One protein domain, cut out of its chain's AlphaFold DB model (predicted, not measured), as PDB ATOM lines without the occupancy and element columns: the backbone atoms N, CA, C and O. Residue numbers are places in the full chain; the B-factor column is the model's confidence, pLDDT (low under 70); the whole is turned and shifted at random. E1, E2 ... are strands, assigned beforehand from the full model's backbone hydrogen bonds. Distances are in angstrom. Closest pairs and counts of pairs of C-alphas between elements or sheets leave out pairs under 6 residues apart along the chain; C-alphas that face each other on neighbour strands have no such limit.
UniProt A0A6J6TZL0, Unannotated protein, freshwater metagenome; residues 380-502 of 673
ATOM      1  N   THR A 380      13.244  38.974  22.416       76.75
ATOM      2  CA  THR A 380      12.951  39.237  20.998       76.75
ATOM      3  C   THR A 380      12.508  37.962  20.279       76.75
ATOM      4  O   THR A 380      13.038  36.882  20.534       76.75
ATOM      5  N   ILE A 381      11.542  38.100  19.365       86.44
ATOM      6  CA  ILE A 381      11.124  37.057  18.417       86.44
ATOM      7  C   ILE A 381      11.372  37.519  16.981       86.44
ATOM      8  O   ILE A 381      11.352  38.719  16.700       86.44
ATOM      9  N   ALA A 382      11.558  36.571  16.070       89.62
ATOM     10  CA  ALA A 382      11.570  36.809  14.632       89.62
ATOM     11  C   ALA A 382      10.939  35.631  13.884       89.62
ATOM     12  O   ALA A 382      10.900  34.512  14.395       89.62
ATOM     13  N   VAL A 383      10.504  35.879  12.650       92.56
ATOM     14  CA  VAL A 383      10.271  34.804  11.680       92.56
ATOM     15  C   VAL A 383      11.608  34.102  11.431       92.56
ATOM     16  O   VAL A 383      12.604  34.752  11.109       92.56
ATOM     17  N   HIS A 384      11.650  32.790  11.649       90.56
ATOM     18  CA  HIS A 384      12.798  31.963  11.300       90.56
ATOM     19  C   HIS A 384      12.760  31.582   9.826       90.56
ATOM     20  O   HIS A 384      13.760  31.761   9.132       90.56
ATOM     21  N   GLU A 385      11.622  31.044   9.400       91.50
ATOM     22  CA  GLU A 385      11.403  30.442   8.093       91.50
ATOM     23  C   GLU A 385       9.934  30.633   7.692       91.50
ATOM     24  O   GLU A 385       9.067  30.901   8.530       91.50
ATOM     25  N   THR A 386       9.651  30.586   6.395       94.88
ATOM     26  CA  THR A 386       8.311  30.764   5.826       94.88
ATOM     27  C   THR A 386       8.166  29.779   4.682       94.88
ATOM     28  O   THR A 386       8.595  30.059   3.565       94.88
ATOM     29  N   ASN A 387       7.583  28.624   4.990       93.75
ATOM     30  CA  ASN A 387       7.335  27.559   4.025       93.75
ATOM     31  C   ASN A 387       6.156  27.932   3.123       93.75
ATOM     32  O   ASN A 387       6.218  27.750   1.913       93.75
ATOM     33  N   TYR A 388       5.110  28.522   3.710       95.94
ATOM     34  CA  TYR A 388       3.903  28.959   3.024       95.94
ATOM     35  C   TYR A 388       3.580  30.425   3.363       95.94
ATOM     36  O   TYR A 388       3.473  30.820   4.526       95.94
ATOM     37  N   SER A 389       3.378  31.236   2.327       96.38
ATOM     38  CA  SER A 389       3.030  32.664   2.404       96.38
ATOM     39  C   SER A 389       1.748  33.025   1.642       96.38
ATOM     40  O   SER A 389       1.235  34.133   1.806       96.38
ATOM     41  N   ILE A 390       1.211  32.100   0.840       98.06
ATOM     42  CA  ILE A 390       0.046  32.297  -0.026       98.06
ATOM     43  C   ILE A 390      -1.101  31.400   0.446       98.06
ATOM     44  O   ILE A 390      -1.146  30.203   0.166       98.06
ATOM     45  N   GLY A 391      -2.060  31.981   1.164       97.44
ATOM     46  CA  GLY A 391      -3.219  31.257   1.680       97.44
ATOM     47  C   GLY A 391      -4.304  30.992   0.634       97.44
ATOM     48  O   GLY A 391      -4.351  31.620  -0.422       97.44
ATOM     49  N   LYS A 392      -5.236  30.084   0.933       97.12
ATOM     50  CA  LYS A 392      -6.300  29.684  -0.003       97.12
ATOM     51  C   LYS A 392      -7.450  30.696  -0.098       97.12
ATOM     52  O   LYS A 392      -8.060  31.042   0.913       97.12
ATOM     53  N   ALA A 393      -7.811  31.128  -1.307       96.94
ATOM     54  CA  ALA A 393      -9.001  31.953  -1.538       96.94
ATOM     55  C   ALA A 393     -10.307  31.212  -1.183       96.94
ATOM     56  O   ALA A 393     -10.427  30.005  -1.394       96.94
ATOM     57  N   GLY A 394     -11.307  31.940  -0.678       95.44
ATOM     58  CA  GLY A 394     -12.582  31.364  -0.221       95.44
ATOM     59  C   GLY A 394     -12.522  30.667   1.145       95.44
ATOM     60  O   GLY A 394     -13.523  30.091   1.573       95.44
ATOM     61  N   GLY A 395     -11.390  30.762   1.846       94.38
ATOM     62  CA  GLY A 395     -11.189  30.235   3.192       94.38
ATOM     63  C   GLY A 395     -10.486  28.876   3.229       94.38
ATOM     64  O   GLY A 395     -10.719  27.993   2.400       94.38
ATOM     65  N   GLY A 396      -9.628  28.706   4.229       94.88
ATOM     66  CA  GLY A 396      -8.877  27.483   4.485       94.88
ATOM     67  C   GLY A 396      -7.740  27.726   5.471       94.88
ATOM     68  O   GLY A 396      -7.302  28.861   5.653       94.88
ATOM     69  N   THR A 397      -7.271  26.659   6.109       95.50
ATOM     70  CA  THR A 397      -6.029  26.678   6.888       95.50
ATOM     71  C   THR A 397      -4.843  26.513   5.942       95.50
ATOM     72  O   THR A 397      -4.908  25.708   5.013       95.50
ATOM     73  N   THR A 398      -3.773  27.262   6.183       95.62
ATOM     74  CA  THR A 398      -2.490  27.141   5.488       95.62
ATOM     75  C   THR A 398      -1.413  26.801   6.513       95.62
ATOM     76  O   THR A 398      -1.245  27.528   7.497       95.62
ATOM     77  N   GLY A 399      -0.715  25.691   6.255       92.56
ATOM     78  CA  GLY A 399       0.223  25.037   7.169       92.56
ATOM     79  C   GLY A 399      -0.425  24.402   8.402       92.56
ATOM     80  O   GLY A 399      -1.635  24.504   8.605       92.56
ATOM     81  N   ALA A 400       0.403  23.774   9.234       90.12
ATOM     82  CA  ALA A 400       0.021  23.153  10.502       90.12
ATOM     83  C   ALA A 400       0.671  23.835  11.728       90.12
ATOM     84  O   ALA A 400       1.562  24.674  11.605       90.12
ATOM     85  N   THR A 401       0.218  23.468  12.932       84.19
ATOM     86  CA  THR A 401       0.843  23.841  14.227       84.19
ATOM     87  C   THR A 401       1.440  22.649  14.970       84.19
ATOM     88  O   THR A 401       1.680  22.731  16.167       84.19
ATOM     89  N   ALA A 402       1.582  21.510  14.309       77.44
ATOM     90  CA  ALA A 402       2.276  20.350  14.842       77.44
ATOM     91  C   ALA A 402       3.063  19.772  13.676       77.44
ATOM     92  O   ALA A 402       2.525  18.946  12.937       77.44
ATOM     93  N   ALA A 403       4.274  20.293  13.462       65.00
ATOM     94  CA  ALA A 403       5.116  19.808  12.387       65.00
ATOM     95  C   ALA A 403       5.388  18.309  12.563       65.00
ATOM     96  O   ALA A 403       5.615  17.826  13.675       65.00
ATOM     97  N   ASN A 404       5.294  17.581  11.458       63.47
ATOM     98  CA  ASN A 404       5.703  16.190  11.325       63.47
ATOM     99  C   ASN A 404       6.002  15.910   9.845       63.47
ATOM    100  O   ASN A 404       5.645  16.719   8.989       63.47
ATOM    101  N   GLU A 405       6.563  14.741   9.545       55.50
ATOM    102  CA  GLU A 405       6.845  14.210   8.193       55.50
ATOM    103  C   GLU A 405       5.722  14.424   7.141       55.50
ATOM    104  O   GLU A 405       5.979  14.394   5.939       55.50
ATOM    105  N   THR A 406       4.462  14.605   7.564       63.53
ATOM    106  CA  THR A 406       3.295  14.825   6.689       63.53
ATOM    107  C   THR A 406       2.602  16.188   6.831       63.53
ATOM    108  O   THR A 406       1.715  16.483   6.032       63.53
ATOM    109  N   ASP A 407       2.991  17.026   7.796       80.50
ATOM    110  CA  ASP A 407       2.346  18.308   8.111       80.50
ATOM    111  C   ASP A 407       3.378  19.451   8.182       80.50
ATOM    112  O   ASP A 407       4.039  19.659   9.199       80.50
ATOM    113  N   THR A 408       3.474  20.257   7.125       88.19
ATOM    114  CA  THR A 408       4.393  21.407   7.066       88.19
ATOM    115  C   THR A 408       3.810  22.634   7.793       88.19
ATOM    116  O   THR A 408       2.685  23.053   7.487       88.19
ATOM    117  N   PRO A 409       4.531  23.301   8.719       92.38
ATOM    118  CA  PRO A 409       4.083  24.568   9.303       92.38
ATOM    119  C   PRO A 409       4.162  25.697   8.268       92.38
ATOM    120  O   PRO A 409       5.080  25.718   7.452       92.38
ATOM    121  N   ALA A 410       3.244  26.672   8.283       94.69
ATOM    122  CA  ALA A 410       3.272  27.747   7.279       94.69
ATOM    123  C   ALA A 410       4.472  28.677   7.478       94.69
ATOM    124  O   ALA A 410       5.142  29.074   6.526       94.69
ATOM    125  N   PHE A 411       4.765  29.010   8.729       94.25
ATOM    126  CA  PHE A 411       5.962  29.746   9.101       94.25
ATOM    127  C   PHE A 411       6.384  29.367  10.514       94.25
ATOM    128  O   PHE A 411       5.553  29.032  11.359       94.25
ATOM    129  N   VAL A 412       7.684  29.458  10.770       91.25
ATOM    130  CA  VAL A 412       8.278  29.136  12.070       91.25
ATOM    131  C   VAL A 412       8.708  30.432  12.737       91.25
ATOM    132  O   VAL A 412       9.374  31.274  12.128       91.25
ATOM    133  N   ILE A 413       8.335  30.616  14.000       89.75
ATOM    134  CA  ILE A 413       8.750  31.756  14.824       89.75
ATOM    135  C   ILE A 413       9.822  31.284  15.796       89.75
ATOM    136  O   ILE A 413       9.628  30.293  16.491       89.75
ATOM    137  N   LYS A 414      10.928  32.026  15.897       86.56
ATOM    138  CA  LYS A 414      11.983  31.761  16.882       86.56
ATOM    139  C   LYS A 414      12.169  32.903  17.861       86.56
ATOM    140  O   LYS A 414      12.077  34.078  17.493       86.56
ATOM    141  N   THR A 415      12.524  32.560  19.090       80.81
ATOM    142  CA  THR A 415      13.235  33.458  20.004       80.81
ATOM    143  C   THR A 415      14.652  33.701  19.469       80.81
ATOM    144  O   THR A 415      15.335  32.780  19.023       80.81
ATOM    145  N   THR A 416      15.106  34.957  19.434       69.06
ATOM    146  CA  THR A 416      16.377  35.324  18.760       69.06
ATOM    147  C   THR A 416      17.555  35.579  19.696       69.06
ATOM    148  O   THR A 416      18.660  35.847  19.233       69.06
ATOM    149  N   ASP A 417      17.351  35.469  21.004       62.28
ATOM    150  CA  ASP A 417      18.349  35.727  22.047       62.28
ATOM    151  C   ASP A 417      18.963  34.445  22.643       62.28
ATOM    152  O   ASP A 417      19.559  34.480  23.720       62.28
ATOM    153  N   GLY A 418      18.811  33.307  21.953       52.56
ATOM    154  CA  GLY A 418      19.285  31.998  22.417       52.56
ATOM    155  C   GLY A 418      18.571  31.504  23.677       52.56
ATOM    156  O   GLY A 418      19.051  30.581  24.337       52.56
ATOM    157  N   THR A 419      17.450  32.133  24.042       49.06
ATOM    158  CA  THR A 419      16.620  31.694  25.156       49.06
ATOM    159  C   THR A 419      15.508  30.778  24.689       49.06
ATOM    160  O   THR A 419      15.061  30.846  23.546       49.06
ATOM    161  N   THR A 420      15.040  29.923  25.590       47.19
ATOM    162  CA  THR A 420      14.012  28.942  25.272       47.19
ATOM    163  C   THR A 420      12.735  29.322  25.995       47.19
ATOM    164  O   THR A 420      12.740  29.746  27.154       47.19
ATOM    165  N   ALA A 421      11.614  29.148  25.306       41.97
ATOM    166  CA  ALA A 421      10.298  29.369  25.871       41.97
ATOM    167  C   ALA A 421       9.818  28.168  26.707       41.97
ATOM    168  O   ALA A 421       8.665  27.755  26.601       41.97
ATOM    169  N   ALA A 422      10.662  27.640  27.601       37.38
ATOM    170  CA  ALA A 422      10.207  26.781  28.697       37.38
ATOM    171  C   ALA A 422       9.445  27.635  29.738       37.38
ATOM    172  O   ALA A 422       9.923  27.881  30.847       37.38
ATOM    173  N   GLY A 423       8.293  28.179  29.325       45.09
ATOM    174  CA  GLY A 423       7.658  29.334  29.967       45.09
ATOM    175  C   GLY A 423       6.345  29.800  29.319       45.09
ATOM    176  O   GLY A 423       6.175  30.985  29.054       45.09
ATOM    177  N   THR A 424       5.428  28.857  29.087       50.66
ATOM    178  CA  THR A 424       3.953  29.030  29.059       50.66
ATOM    179  C   THR A 424       3.257  29.937  28.035       50.66
ATOM    180  O   THR A 424       2.049  29.759  27.881       50.66
ATOM    181  N   THR A 425       3.914  30.855  27.313       69.94
ATOM    182  CA  THR A 425       3.190  31.750  26.378       69.94
ATOM    183  C   THR A 425       3.502  31.489  24.908       69.94
ATOM    184  O   THR A 425       4.468  32.001  24.350       69.94
ATOM    185  N   ILE A 426       2.619  30.709  24.281       79.94
ATOM    186  CA  ILE A 426       2.546  30.505  22.830       79.94
ATOM    187  C   ILE A 426       2.327  31.861  22.123       79.94
ATOM    188  O   ILE A 426       1.466  32.631  22.572       79.94
ATOM    189  N   PRO A 427       3.045  32.164  21.021       87.94
ATOM    190  CA  PRO A 427       2.830  33.381  20.249       87.94
ATOM    191  C   PRO A 427       1.401  33.483  19.709       87.94
ATOM    192  O   PRO A 427       0.854  32.540  19.136       87.94
ATOM    193  N   LYS A 428       0.794  34.659  19.856       90.31
ATOM    194  CA  LYS A 428      -0.520  34.976  19.290       90.31
ATOM    195  C   LYS A 428      -0.348  35.593  17.912       90.31
ATOM    196  O   LYS A 428       0.366  36.585  17.769       90.31
ATOM    197  N   VAL A 429      -1.050  35.055  16.922       94.56
ATOM    198  CA  VAL A 429      -1.116  35.621  15.569       94.56
ATOM    199  C   VAL A 429      -2.349  36.517  15.464       94.56
ATOM    200  O   VAL A 429      -3.453  36.127  15.840       94.56
ATOM    201  N   SER A 430      -2.169  37.727  14.942       94.38
ATOM    202  CA  SER A 430      -3.247  38.682  14.667       94.38
ATOM    203  C   SER A 430      -3.095  39.245  13.256       94.38
ATOM    204  O   SER A 430      -1.975  39.469  12.813       94.38
ATOM    205  N   SER A 431      -4.192  39.456  12.531       97.19
ATOM    206  CA  SER A 431      -4.161  39.961  11.151       97.19
ATOM    207  C   SER A 431      -4.474  41.455  11.096       97.19
ATOM    208  O   SER A 431      -5.380  41.925  11.786       97.19
ATOM    209  N   SER A 432      -3.786  42.196  10.222       97.81
ATOM    210  CA  SER A 432      -4.149  43.577   9.876       97.81
ATOM    211  C   SER A 432      -5.486  43.686   9.130       97.81
ATOM    212  O   SER A 432      -6.059  44.772   9.070       97.81
ATOM    213  N   ASN A 433      -5.988  42.586   8.553       97.38
ATOM    214  CA  ASN A 433      -7.266  42.535   7.851       97.38
ATOM    215  C   ASN A 433      -7.969  41.178   8.052       97.38
ATOM    216  O   ASN A 433      -7.637  40.176   7.410       97.38
ATOM    217  N   LEU A 434      -8.986  41.163   8.920       96.88
ATOM    218  CA  LEU A 434      -9.772  39.964   9.243       96.88
ATOM    219  C   LEU A 434     -10.677  39.478   8.095       96.88
ATOM    220  O   LEU A 434     -11.149  38.347   8.142       96.88
ATOM    221  N   ALA A 435     -10.893  40.289   7.052       96.75
ATOM    222  CA  ALA A 435     -11.602  39.869   5.838       96.75
ATOM    223  C   ALA A 435     -10.705  39.104   4.843       96.75
ATOM    224  O   ALA A 435     -11.218  38.591   3.847       96.75
ATOM    225  N   VAL A 436      -9.395  39.021   5.122       97.50
ATOM    226  CA  VAL A 436      -8.388  38.299   4.324       97.50
ATOM    227  C   VAL A 436      -7.818  37.118   5.111       97.50
ATOM    228  O   VAL A 436      -7.879  35.984   4.641       97.50
ATOM    229  N   VAL A 437      -7.346  37.349   6.342       97.81
ATOM    230  CA  VAL A 437      -6.919  36.289   7.275       97.81
ATOM    231  C   VAL A 437      -7.719  36.416   8.563       97.81
ATOM    232  O   VAL A 437      -7.555  37.386   9.299       97.81
ATOM    233  N   ALA A 438      -8.589  35.439   8.816       97.12
ATOM    234  CA  ALA A 438      -9.541  35.441   9.922       97.12
ATOM    235  C   ALA A 438      -8.884  35.123  11.275       97.12
ATOM    236  O   ALA A 438      -9.305  35.650  12.305       97.12
ATOM    237  N   SER A 439      -7.856  34.272  11.285       94.56
ATOM    238  CA  SER A 439      -7.107  33.906  12.489       94.56
ATOM    239  C   SER A 439      -5.737  33.317  12.146       94.56
ATOM    240  O   SER A 439      -5.421  33.045  10.989       94.56
ATOM    241  N   GLY A 440      -4.919  33.098  13.170       94.44
ATOM    242  CA  GLY A 440      -3.762  32.217  13.104       94.44
ATOM    243  C   GLY A 440      -3.478  31.632  14.480       94.44
ATOM    244  O   GLY A 440      -3.939  32.157  15.497       94.44
ATOM    245  N   LEU A 441      -2.749  30.526  14.501       93.50
ATOM    246  CA  LEU A 441      -2.381  29.797  15.710       93.50
ATOM    247  C   LEU A 441      -0.909  29.423  15.612       93.50
ATOM    248  O   LEU A 441      -0.411  29.188  14.516       93.50
ATOM    249  N   CYS A 442      -0.251  29.328  16.761       91.19
ATOM    250  CA  CYS A 442       1.055  28.704  16.882       91.19
ATOM    251  C   CYS A 442       0.985  27.586  17.932       91.19
ATOM    252  O   CYS A 442       0.077  27.587  18.769       91.19
ATOM    253  N   ALA A 443       1.950  26.676  17.934       87.44
ATOM    254  CA  ALA A 443       2.262  25.814  19.074       87.44
ATOM    255  C   ALA A 443       3.783  25.753  19.272       87.44
ATOM    256  O   ALA A 443       4.527  26.385  18.530       87.44
ATOM    257  N   LEU A 444       4.242  25.053  20.309       81.19
ATOM    258  CA  LEU A 444       5.665  24.770  20.490       81.19
ATOM    259  C   LEU A 444       6.090  23.699  19.473       81.19
ATOM    260  O   LEU A 444       5.401  22.685  19.373       81.19
ATOM    261  N   ASP A 445       7.205  23.924  18.775       79.06
ATOM    262  CA  ASP A 445       7.877  22.902  17.957       79.06
ATOM    263  C   ASP A 445       8.181  21.667  18.834       79.06
ATOM    264  O   ASP A 445       8.601  21.804  19.988       79.06
ATOM    265  N   LEU A 446       7.925  20.462  18.321       71.25
ATOM    266  CA  LEU A 446       8.095  19.199  19.052       71.25
ATOM    267  C   LEU A 446       9.422  18.474  18.761       71.25
ATOM    268  O   LEU A 446       9.625  17.384  19.294       71.25
ATOM    269  N   ASN A 447      10.349  19.097  18.025       67.38
ATOM    270  CA  ASN A 447      11.636  18.528  17.604       67.38
ATOM    271  C   ASN A 447      11.459  17.302  16.690       67.38
ATOM    272  O   ASN A 447      11.990  16.225  16.964       67.38
ATOM    273  N   ASP A 448      10.703  17.487  15.614       66.88
ATOM    274  CA  ASP A 448      10.643  16.556  14.484       66.88
ATOM    275  C   ASP A 448      12.005  16.460  13.748       66.88
ATOM    276  O   ASP A 448      12.840  17.356  13.893       66.88
ATOM    277  N   GLU A 449      12.281  15.383  12.999       58.50
ATOM    278  CA  GLU A 449      13.579  15.227  12.304       58.50
ATOM    279  C   GLU A 449      13.656  16.005  10.978       58.50
ATOM    280  O   GLU A 449      14.740  16.483  10.629       58.50
ATOM    281  N   ASP A 450      12.529  16.190  10.281       61.25
ATOM    282  CA  ASP A 450      12.461  16.880   8.985       61.25
ATOM    283  C   ASP A 450      12.193  18.388   9.139       61.25
ATOM    284  O   ASP A 450      12.805  19.207   8.446       61.25
ATOM    285  N   TYR A 451      11.308  18.766  10.071       57.75
ATOM    286  CA  TYR A 451      10.876  20.159  10.281       57.75
ATOM    287  C   TYR A 451      11.111  20.700  11.702       57.75
ATOM    288  O   TYR A 451      10.679  21.812  12.004       57.75
ATOM    289  N   GLY A 452      11.782  19.958  12.586       59.88
ATOM    290  CA  GLY A 452      12.095  20.420  13.941       59.88
ATOM    291  C   GLY A 452      13.414  21.191  14.018       59.88
ATOM    292  O   GLY A 452      14.473  20.716  13.611       59.88
ATOM    293  N   TYR A 453      13.389  22.370  14.636       60.91
ATOM    294  CA  TYR A 453      14.549  23.270  14.764       60.91
ATOM    295  C   TYR A 453      15.172  23.232  16.173       60.91
ATOM    296  O   TYR A 453      16.003  24.073  16.537       60.91
ATOM    297  N   GLY A 454      14.768  22.242  16.975       57.88
ATOM    298  CA  GLY A 454      14.903  22.221  18.428       57.88
ATOM    299  C   GLY A 454      13.577  22.608  19.084       57.88
ATOM    300  O   GLY A 454      13.141  23.738  18.897       57.88
ATOM    301  N   ALA A 455      12.984  21.756  19.937       60.75
ATOM    302  CA  ALA A 455      11.684  21.985  20.630       60.75
ATOM    303  C   ALA A 455      11.652  23.164  21.646       60.75
ATOM    304  O   ALA A 455      10.943  23.177  22.654       60.75
ATOM    305  N   VAL A 456      12.562  24.115  21.488       64.62
ATOM    306  CA  VAL A 456      13.249  24.814  22.563       64.62
ATOM    307  C   VAL A 456      13.470  26.257  22.092       64.62
ATOM    308  O   VAL A 456      14.574  26.677  21.770       64.62
ATOM    309  N   GLY A 457      12.377  27.031  22.044       74.00
ATOM    310  CA  GLY A 457      12.367  28.426  21.560       74.00
ATOM    311  C   GLY A 457      11.827  28.625  20.136       74.00
ATOM    312  O   GLY A 457      11.698  29.772  19.700       74.00
ATOM    313  N   TYR A 458      11.462  27.539  19.453       82.69
ATOM    314  CA  TYR A 458      10.795  27.549  18.151       82.69
ATOM    315  C   TYR A 458       9.298  27.256  18.286       82.69
ATOM    316  O   TYR A 458       8.860  26.557  19.205       82.69
ATOM    317  N   PHE A 459       8.510  27.838  17.385       86.56
ATOM    318  CA  PHE A 459       7.061  27.712  17.359       86.56
ATOM    319  C   PHE A 459       6.551  27.553  15.929       86.56
ATOM    320  O   PHE A 459       6.743  28.448  15.099       86.56
ATOM    321  N   ASP A 460       5.834  26.461  15.694       90.38
ATOM    322  CA  ASP A 460       5.141  26.171  14.442       90.38
ATOM    323  C   ASP A 460       3.855  26.976  14.362       90.38
ATOM    324  O   ASP A 460       3.023  26.900  15.271       90.38
ATOM    325  N   CYS A 461       3.669  27.733  13.283       93.31
ATOM    326  CA  CYS A 461       2.499  28.579  13.104       93.31
ATOM    327  C   CYS A 461       1.752  28.292  11.796       93.31
ATOM    328  O   CYS A 461       2.339  28.140  10.723       93.31
ATOM    329  N   GLN A 462       0.423  28.329  11.898       95.62
ATOM    330  CA  GLN A 462      -0.530  28.274  10.789       95.62
ATOM    331  C   GLN A 462      -1.374  29.552  10.747       95.62
ATOM    332  O   GLN A 462      -1.563  30.238  11.763       95.62
ATOM    333  N   PHE A 463      -1.966  29.840   9.593       97.00
ATOM    334  CA  PHE A 463      -2.965  30.901   9.457       97.00
ATOM    335  C   PHE A 463      -4.199  30.418   8.698       97.00
ATOM    336  O   PHE A 463      -4.140  29.461   7.932       97.00
ATOM    337  N   VAL A 464      -5.339  31.065   8.941       97.19
ATOM    338  CA  VAL A 464      -6.630  30.707   8.342       97.19
ATOM    339  C   VAL A 464      -7.142  31.885   7.527       97.19
ATOM    340  O   VAL A 464      -7.473  32.940   8.079       97.19
ATOM    341  N   THR A 465      -7.226  31.723   6.210       97.88
ATOM    342  CA  THR A 465      -7.830  32.733   5.336       97.88
ATOM    343  C   THR A 465      -9.327  32.852   5.602       97.88
ATOM    344  O   THR A 465     -10.013  31.888   5.954       97.88
ATOM    345  N   ALA A 466      -9.862  34.060   5.453       97.75
ATOM    346  CA  ALA A 466     -11.290  34.303   5.600       97.75
ATOM    347  C   ALA A 466     -12.070  33.745   4.399       97.75
ATOM    348  O   ALA A 466     -11.586  33.751   3.267       97.75
ATOM    349  N   SER A 467     -13.327  33.348   4.609       96.56
ATOM    350  CA  SER A 467     -14.207  32.880   3.524       96.56
ATOM    351  C   SER A 467     -14.516  33.950   2.468       96.56
ATOM    352  O   SER A 467     -14.922  33.632   1.353       96.56
ATOM    353  N   THR A 468     -14.302  35.225   2.802       95.25
ATOM    354  CA  THR A 468     -14.425  36.377   1.900       95.25
ATOM    355  C   THR A 468     -13.163  36.681   1.095       95.25
ATOM    356  O   THR A 468     -13.239  37.503   0.181       95.25
ATOM    357  N   ALA A 469     -12.027  36.060   1.431       97.38
ATOM    358  CA  ALA A 469     -10.727  36.373   0.853       97.38
ATOM    359  C   ALA A 469     -10.625  35.919  -0.609       97.38
ATOM    360  O   ALA A 469     -11.046  34.814  -0.972       97.38
ATOM    361  N   LYS A 470     -10.042  36.770  -1.448       97.00
ATOM    362  CA  LYS A 470      -9.903  36.598  -2.897       97.00
ATOM    363  C   LYS A 470      -8.436  36.502  -3.291       97.00
ATOM    364  O   LYS A 470      -7.555  36.942  -2.562       97.00
ATOM    365  N   SER A 471      -8.185  35.965  -4.483       97.12
ATOM    366  CA  SER A 471      -6.853  36.014  -5.090       97.12
ATOM    367  C   SER A 471      -6.317  37.451  -5.131       97.12
ATOM    368  O   SER A 471      -7.033  38.370  -5.534       97.12
ATOM    369  N   GLY A 472      -5.061  37.629  -4.724       96.50
ATOM    370  CA  GLY A 472      -4.376  38.919  -4.670       96.50
ATOM    371  C   GLY A 472      -4.673  39.756  -3.423       96.50
ATOM    372  O   GLY A 472      -4.020  40.784  -3.238       96.50
ATOM    373  N   ASP A 473      -5.593  39.336  -2.548       98.00
ATOM    374  CA  ASP A 473      -5.754  39.978  -1.243       98.00
ATOM    375  C   ASP A 473      -4.480  39.789  -0.396       98.00
ATOM    376  O   ASP A 473      -3.780  38.778  -0.499       98.00
ATOM    377  N   THR A 474      -4.181  40.767   0.463       97.81
ATOM    378  CA  THR A 474      -2.976  40.771   1.309       97.81
ATOM    379  C   THR A 474      -3.319  41.073   2.765       97.81
ATOM    380  O   THR A 474      -4.268  41.809   3.059       97.81
ATOM    381  N   ALA A 475      -2.542  40.509   3.686       98.06
ATOM    382  CA  ALA A 475      -2.620  40.802   5.111       98.06
ATOM    383  C   ALA A 475      -1.225  40.795   5.741       98.06
ATOM    384  O   ALA A 475      -0.365  39.993   5.382       98.06
ATOM    385  N   THR A 476      -1.018  41.656   6.736       98.25
ATOM    386  CA  THR A 476       0.160  41.597   7.603       98.25
ATOM    387  C   THR A 476      -0.232  40.883   8.884       98.25
ATOM    388  O   THR A 476      -1.020  41.399   9.683       98.25
ATOM    389  N   LEU A 477       0.326  39.697   9.092       97.94
ATOM    390  CA  LEU A 477       0.247  38.983  10.354       97.94
ATOM    391  C   LEU A 477       1.202  39.653  11.338       97.94
ATOM    392  O   LEU A 477       2.392  39.783  11.067       97.94
ATOM    393  N   THR A 478       0.686  40.085  12.482       96.62
ATOM    394  CA  THR A 478       1.472  40.525  13.633       96.62
ATOM    395  C   THR A 478       1.469  39.401  14.658       96.62
ATOM    396  O   THR A 478       0.424  39.077  15.234       96.62
ATOM    397  N   ILE A 479       2.639  38.809  14.866       94.62
ATOM    398  CA  ILE A 479       2.887  37.761  15.850       94.62
ATOM    399  C   ILE A 479       3.371  38.435  17.130       94.62
ATOM    400  O   ILE A 479       4.279  39.270  17.076       94.62
ATOM    401  N   LYS A 480       2.770  38.083  18.269       90.44
ATOM    402  CA  LYS A 480       3.085  38.680  19.570       90.44
ATOM    403  C   LYS A 480       3.229  37.661  20.693       90.44
ATOM    404  O   LYS A 480       2.395  36.765  20.818       90.44
ATOM    405  N   THR A 481       4.206  37.887  21.564       85.44
ATOM    406  CA  THR A 481       4.387  37.153  22.826       85.44
ATOM    407  C   THR A 481       4.737  38.148  23.936       85.44
ATOM    408  O   THR A 481       5.586  39.003  23.693       85.44
ATOM    409  N   PRO A 482       4.160  38.063  25.149       77.69
ATOM    410  CA  PRO A 482       4.501  38.953  26.256       77.69
ATOM    411  C   PRO A 482       5.994  38.939  26.603       77.69
ATOM    412  O   PRO A 482       6.605  37.885  26.787       77.69
ATOM    413  N   ASN A 483       6.570  40.128  26.747       73.31
ATOM    414  CA  ASN A 483       7.949  40.352  27.149       73.31
ATOM    415  C   ASN A 483       8.079  40.300  28.676       73.31
ATOM    416  O   ASN A 483       8.238  41.320  29.349       73.31
ATOM    417  N   LEU A 484       8.063  39.085  29.223       66.44
ATOM    418  CA  LEU A 484       8.206  38.841  30.663       66.44
ATOM    419  C   LEU A 484       9.600  39.210  31.225       66.44
ATOM    420  O   LEU A 484       9.851  39.021  32.415       66.44
ATOM    421  N   VAL A 485      10.524  39.714  30.394       60.28
ATOM    422  CA  VAL A 485      11.810  40.298  30.824       60.28
ATOM    423  C   VAL A 485      11.665  41.787  31.117       60.28
ATOM    424  O   VAL A 485      12.153  42.259  32.142       60.28
ATOM    425  N   ALA A 486      11.050  42.532  30.194       54.59
ATOM    426  CA  ALA A 486      10.858  43.973  30.314       54.59
ATOM    427  C   ALA A 486       9.712  44.316  31.273       54.59
ATOM    428  O   ALA A 486       9.762  45.342  31.950       54.59
ATOM    429  N   ASP A 487       8.702  43.448  31.344       58.81
ATOM    430  CA  ASP A 487       7.531  43.618  32.189       58.81
ATOM    431  C   ASP A 487       7.025  42.261  32.722       58.81
ATOM    432  O   ASP A 487       6.361  41.518  31.995       58.81
ATOM    433  N   PRO A 488       7.273  41.930  34.005       62.22
ATOM    434  CA  PRO A 488       6.790  40.687  34.607       62.22
ATOM    435  C   PRO A 488       5.261  40.640  34.785       62.22
ATOM    436  O   PRO A 488       4.739  39.594  35.164       62.22
ATOM    437  N   THR A 489       4.530  41.732  34.517       61.75
ATOM    438  CA  THR A 489       3.055  41.732  34.459       61.75
ATOM    439  C   THR A 489       2.509  41.322  33.086       61.75
ATOM    440  O   THR A 489       1.324  41.013  32.971       61.75
ATOM    441  N   GLY A 490       3.368  41.252  32.060       65.56
ATOM    442  CA  GLY A 490       3.018  40.785  30.717       65.56
ATOM    443  C   GLY A 490       2.210  41.772  29.867       65.56
ATOM    444  O   GLY A 490       1.559  41.338  28.918       65.56
ATOM    445  N   ALA A 491       2.230  43.071  30.178       66.44
ATOM    446  CA  ALA A 491       1.534  44.110  29.416       66.44
ATOM    447  C   ALA A 491       2.351  44.668  28.232       66.44
ATOM    448  O   ALA A 491       1.779  45.315  27.353       66.44
ATOM    449  N   THR A 492       3.665  44.418  28.171       75.12
ATOM    450  CA  THR A 492       4.490  44.709  26.980       75.12
ATOM    451  C   THR A 492       4.678  43.461  26.118       75.12
ATOM    452  O   THR A 492       4.992  42.396  26.639       75.12
ATOM    453  N   ASP A 493       4.514  43.583  24.798       84.00
ATOM    454  CA  ASP A 493       4.701  42.487  23.835       84.00
ATOM    455  C   ASP A 493       6.062  42.574  23.124       84.00
ATOM    456  O   ASP A 493       6.503  43.645  22.705       84.00
ATOM    457  N   MET A 494       6.677  41.420  22.878       86.25
ATOM    458  CA  MET A 494       7.610  41.202  21.773       86.25
ATOM    459  C   MET A 494       6.820  40.962  20.493       86.25
ATOM    460  O   MET A 494       5.876  40.173  20.499       86.25
ATOM    461  N   THR A 495       7.210  41.604  19.393       90.06
ATOM    462  CA  THR A 495       6.443  41.556  18.142       90.06
ATOM    463  C   THR A 495       7.318  41.298  16.924       90.06
ATOM    464  O   THR A 495       8.361  41.931  16.770       90.06
ATOM    465  N   THR A 496       6.841  40.459  16.008       94.19
ATOM    466  CA  THR A 496       7.363  40.355  14.637       94.19
ATOM    467  C   THR A 496       6.201  40.328  13.644       94.19
ATOM    468  O   THR A 496       5.051  40.110  14.035       94.19
ATOM    469  N   THR A 497       6.471  40.598  12.369       96.62
ATOM    470  CA  THR A 497       5.441  40.678  11.326       96.62
ATOM    471  C   THR A 497       5.802  39.838  10.114       96.62
ATOM    472  O   THR A 497       6.944  39.887   9.661       96.62
ATOM    473  N   LEU A 498       4.808  39.162   9.545       97.50
ATOM    474  CA  LEU A 498       4.897  38.445   8.277       97.50
ATOM    475  C   LEU A 498       3.809  38.969   7.334       97.50
ATOM    476  O   LEU A 498       2.659  39.110   7.743       97.50
ATOM    477  N   VAL A 499       4.154  39.269   6.084       97.88
ATOM    478  CA  VAL A 499       3.157  39.586   5.051       97.88
ATOM    479  C   VAL A 499       2.766  38.291   4.356       97.88
ATOM    480  O   VAL A 499       3.639  37.547   3.918       97.88
ATOM    481  N   VAL A 500       1.464  38.044   4.249       98.00
ATOM    482  CA  VAL A 500       0.889  36.913   3.515       98.00
ATOM    483  C   VAL A 500      -0.069  37.421   2.443       98.00
ATOM    484  O   VAL A 500      -0.684  38.486   2.578       98.00
ATOM    485  N   THR A 501      -0.196  36.656   1.369       98.06
ATOM    486  CA  THR A 501      -1.143  36.911   0.278       98.06
ATOM    487  C   THR A 501      -2.147  35.768   0.177       98.06
ATOM    488  O   THR A 501      -2.093  34.800   0.936       98.06
ATOM    489  N   VAL A 502      -3.109  35.894  -0.731       98.12
ATOM    490  CA  VAL A 502      -4.115  34.864  -0.994       98.12
ATOM    491  C   VAL A 502      -4.082  34.479  -2.470       98.12
ATOM    492  O   VAL A 502      -4.080  35.346  -3.344       98.12
TER     493      VAL A 502
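What this domain is: This is residues 380 to 502 of the 673 residues of the protein "Unannotated protein" of freshwater metagenome (UniProt A0A6J6TZL0). Two strongly twisted sheets lie face to face as a sandwich: a branched sheet of E1, E3, E4, E6 and E7, and a curled sheet of E2, E9, E8 and E5. The sheets come close along two sides, where E5 meets E6 and E1 meets E9, and the long links 399 to 410 and 445 to 457 loop outward from the branched sheet. The printed part has 123 residues with nine named strands, E1 to E9 in chain order, and no named helix; the class is all strand, though under half of the residues, 56, are in named elements. The branched sheet's pairs are antiparallel; the other sheet, in the order E2, E9, E8, E5, is mixed. The whole is compact, with a radius of gyration of the C-alphas of 14.2 A, and flat, spanning 40 by 35 by 17 A.

Where its parts are: E1, residues 381 to 386, begins with C-alpha 381 at (11.124, 37.057, 18.417). E2 is residues 390 to 392, E3 396 to 398, E4 411 to 415 and E5 428 to 431. E6, residues 437 to 444, is 21.6 A long from first to last C-alpha. E7, residues 458 to 465, is 23.2 A long and begins at C-alpha 458 (10.795, 27.549, 18.151). E8, residues 474 to 482, is 26.1 A long. E9, residues 493 to 502, is 27.4 A long and ends at C-alpha 502 (-4.115, 34.864, -0.994).

How they stand to each other: In the branched sheet, E7 has three antiparallel neighbours: E3 and E4 on one side, E6 on the other side. N 441 and O 462 of the hairpin E6 and E7 are 3.0 A apart, within hydrogen-bond range, as are N 413 of E4 and O 459 of E7, 2.9 A, and N 398 of E3 and O 463 of E7, 2.8 A. E1 is the antiparallel neighbour of E4, with N 384 and O 412 at 2.8 A. In the other sheet, E8 and E9 form an antiparallel hairpin, with N 477 and O 498 at 2.8 A. E5 is antiparallel to E8, with N 430 and O 478 at 2.9 A, and E2 is parallel to E9, with N 391 and O 501 at 2.8 A. Between the sheets, the closest C-alphas of E5 and E6 are those of Val 429 and Gly 440, 5.0 A; those of E1 and E9 are Ala 382 and Thr 496, 5.5 A. E4 and E9 are apart.

The domain as a whole: The two C-alphas farthest apart, those of Ser 471 and Pro 488, are 42.2 A apart. The printed part has no cut. The links E3 to E4, E4 to E5 and E6 to E7 are long. The mean pLDDT of the printed part is 83.2; residues 403 to 406, 416 to 425, 447 to 456 and 484 to 491 are under 70.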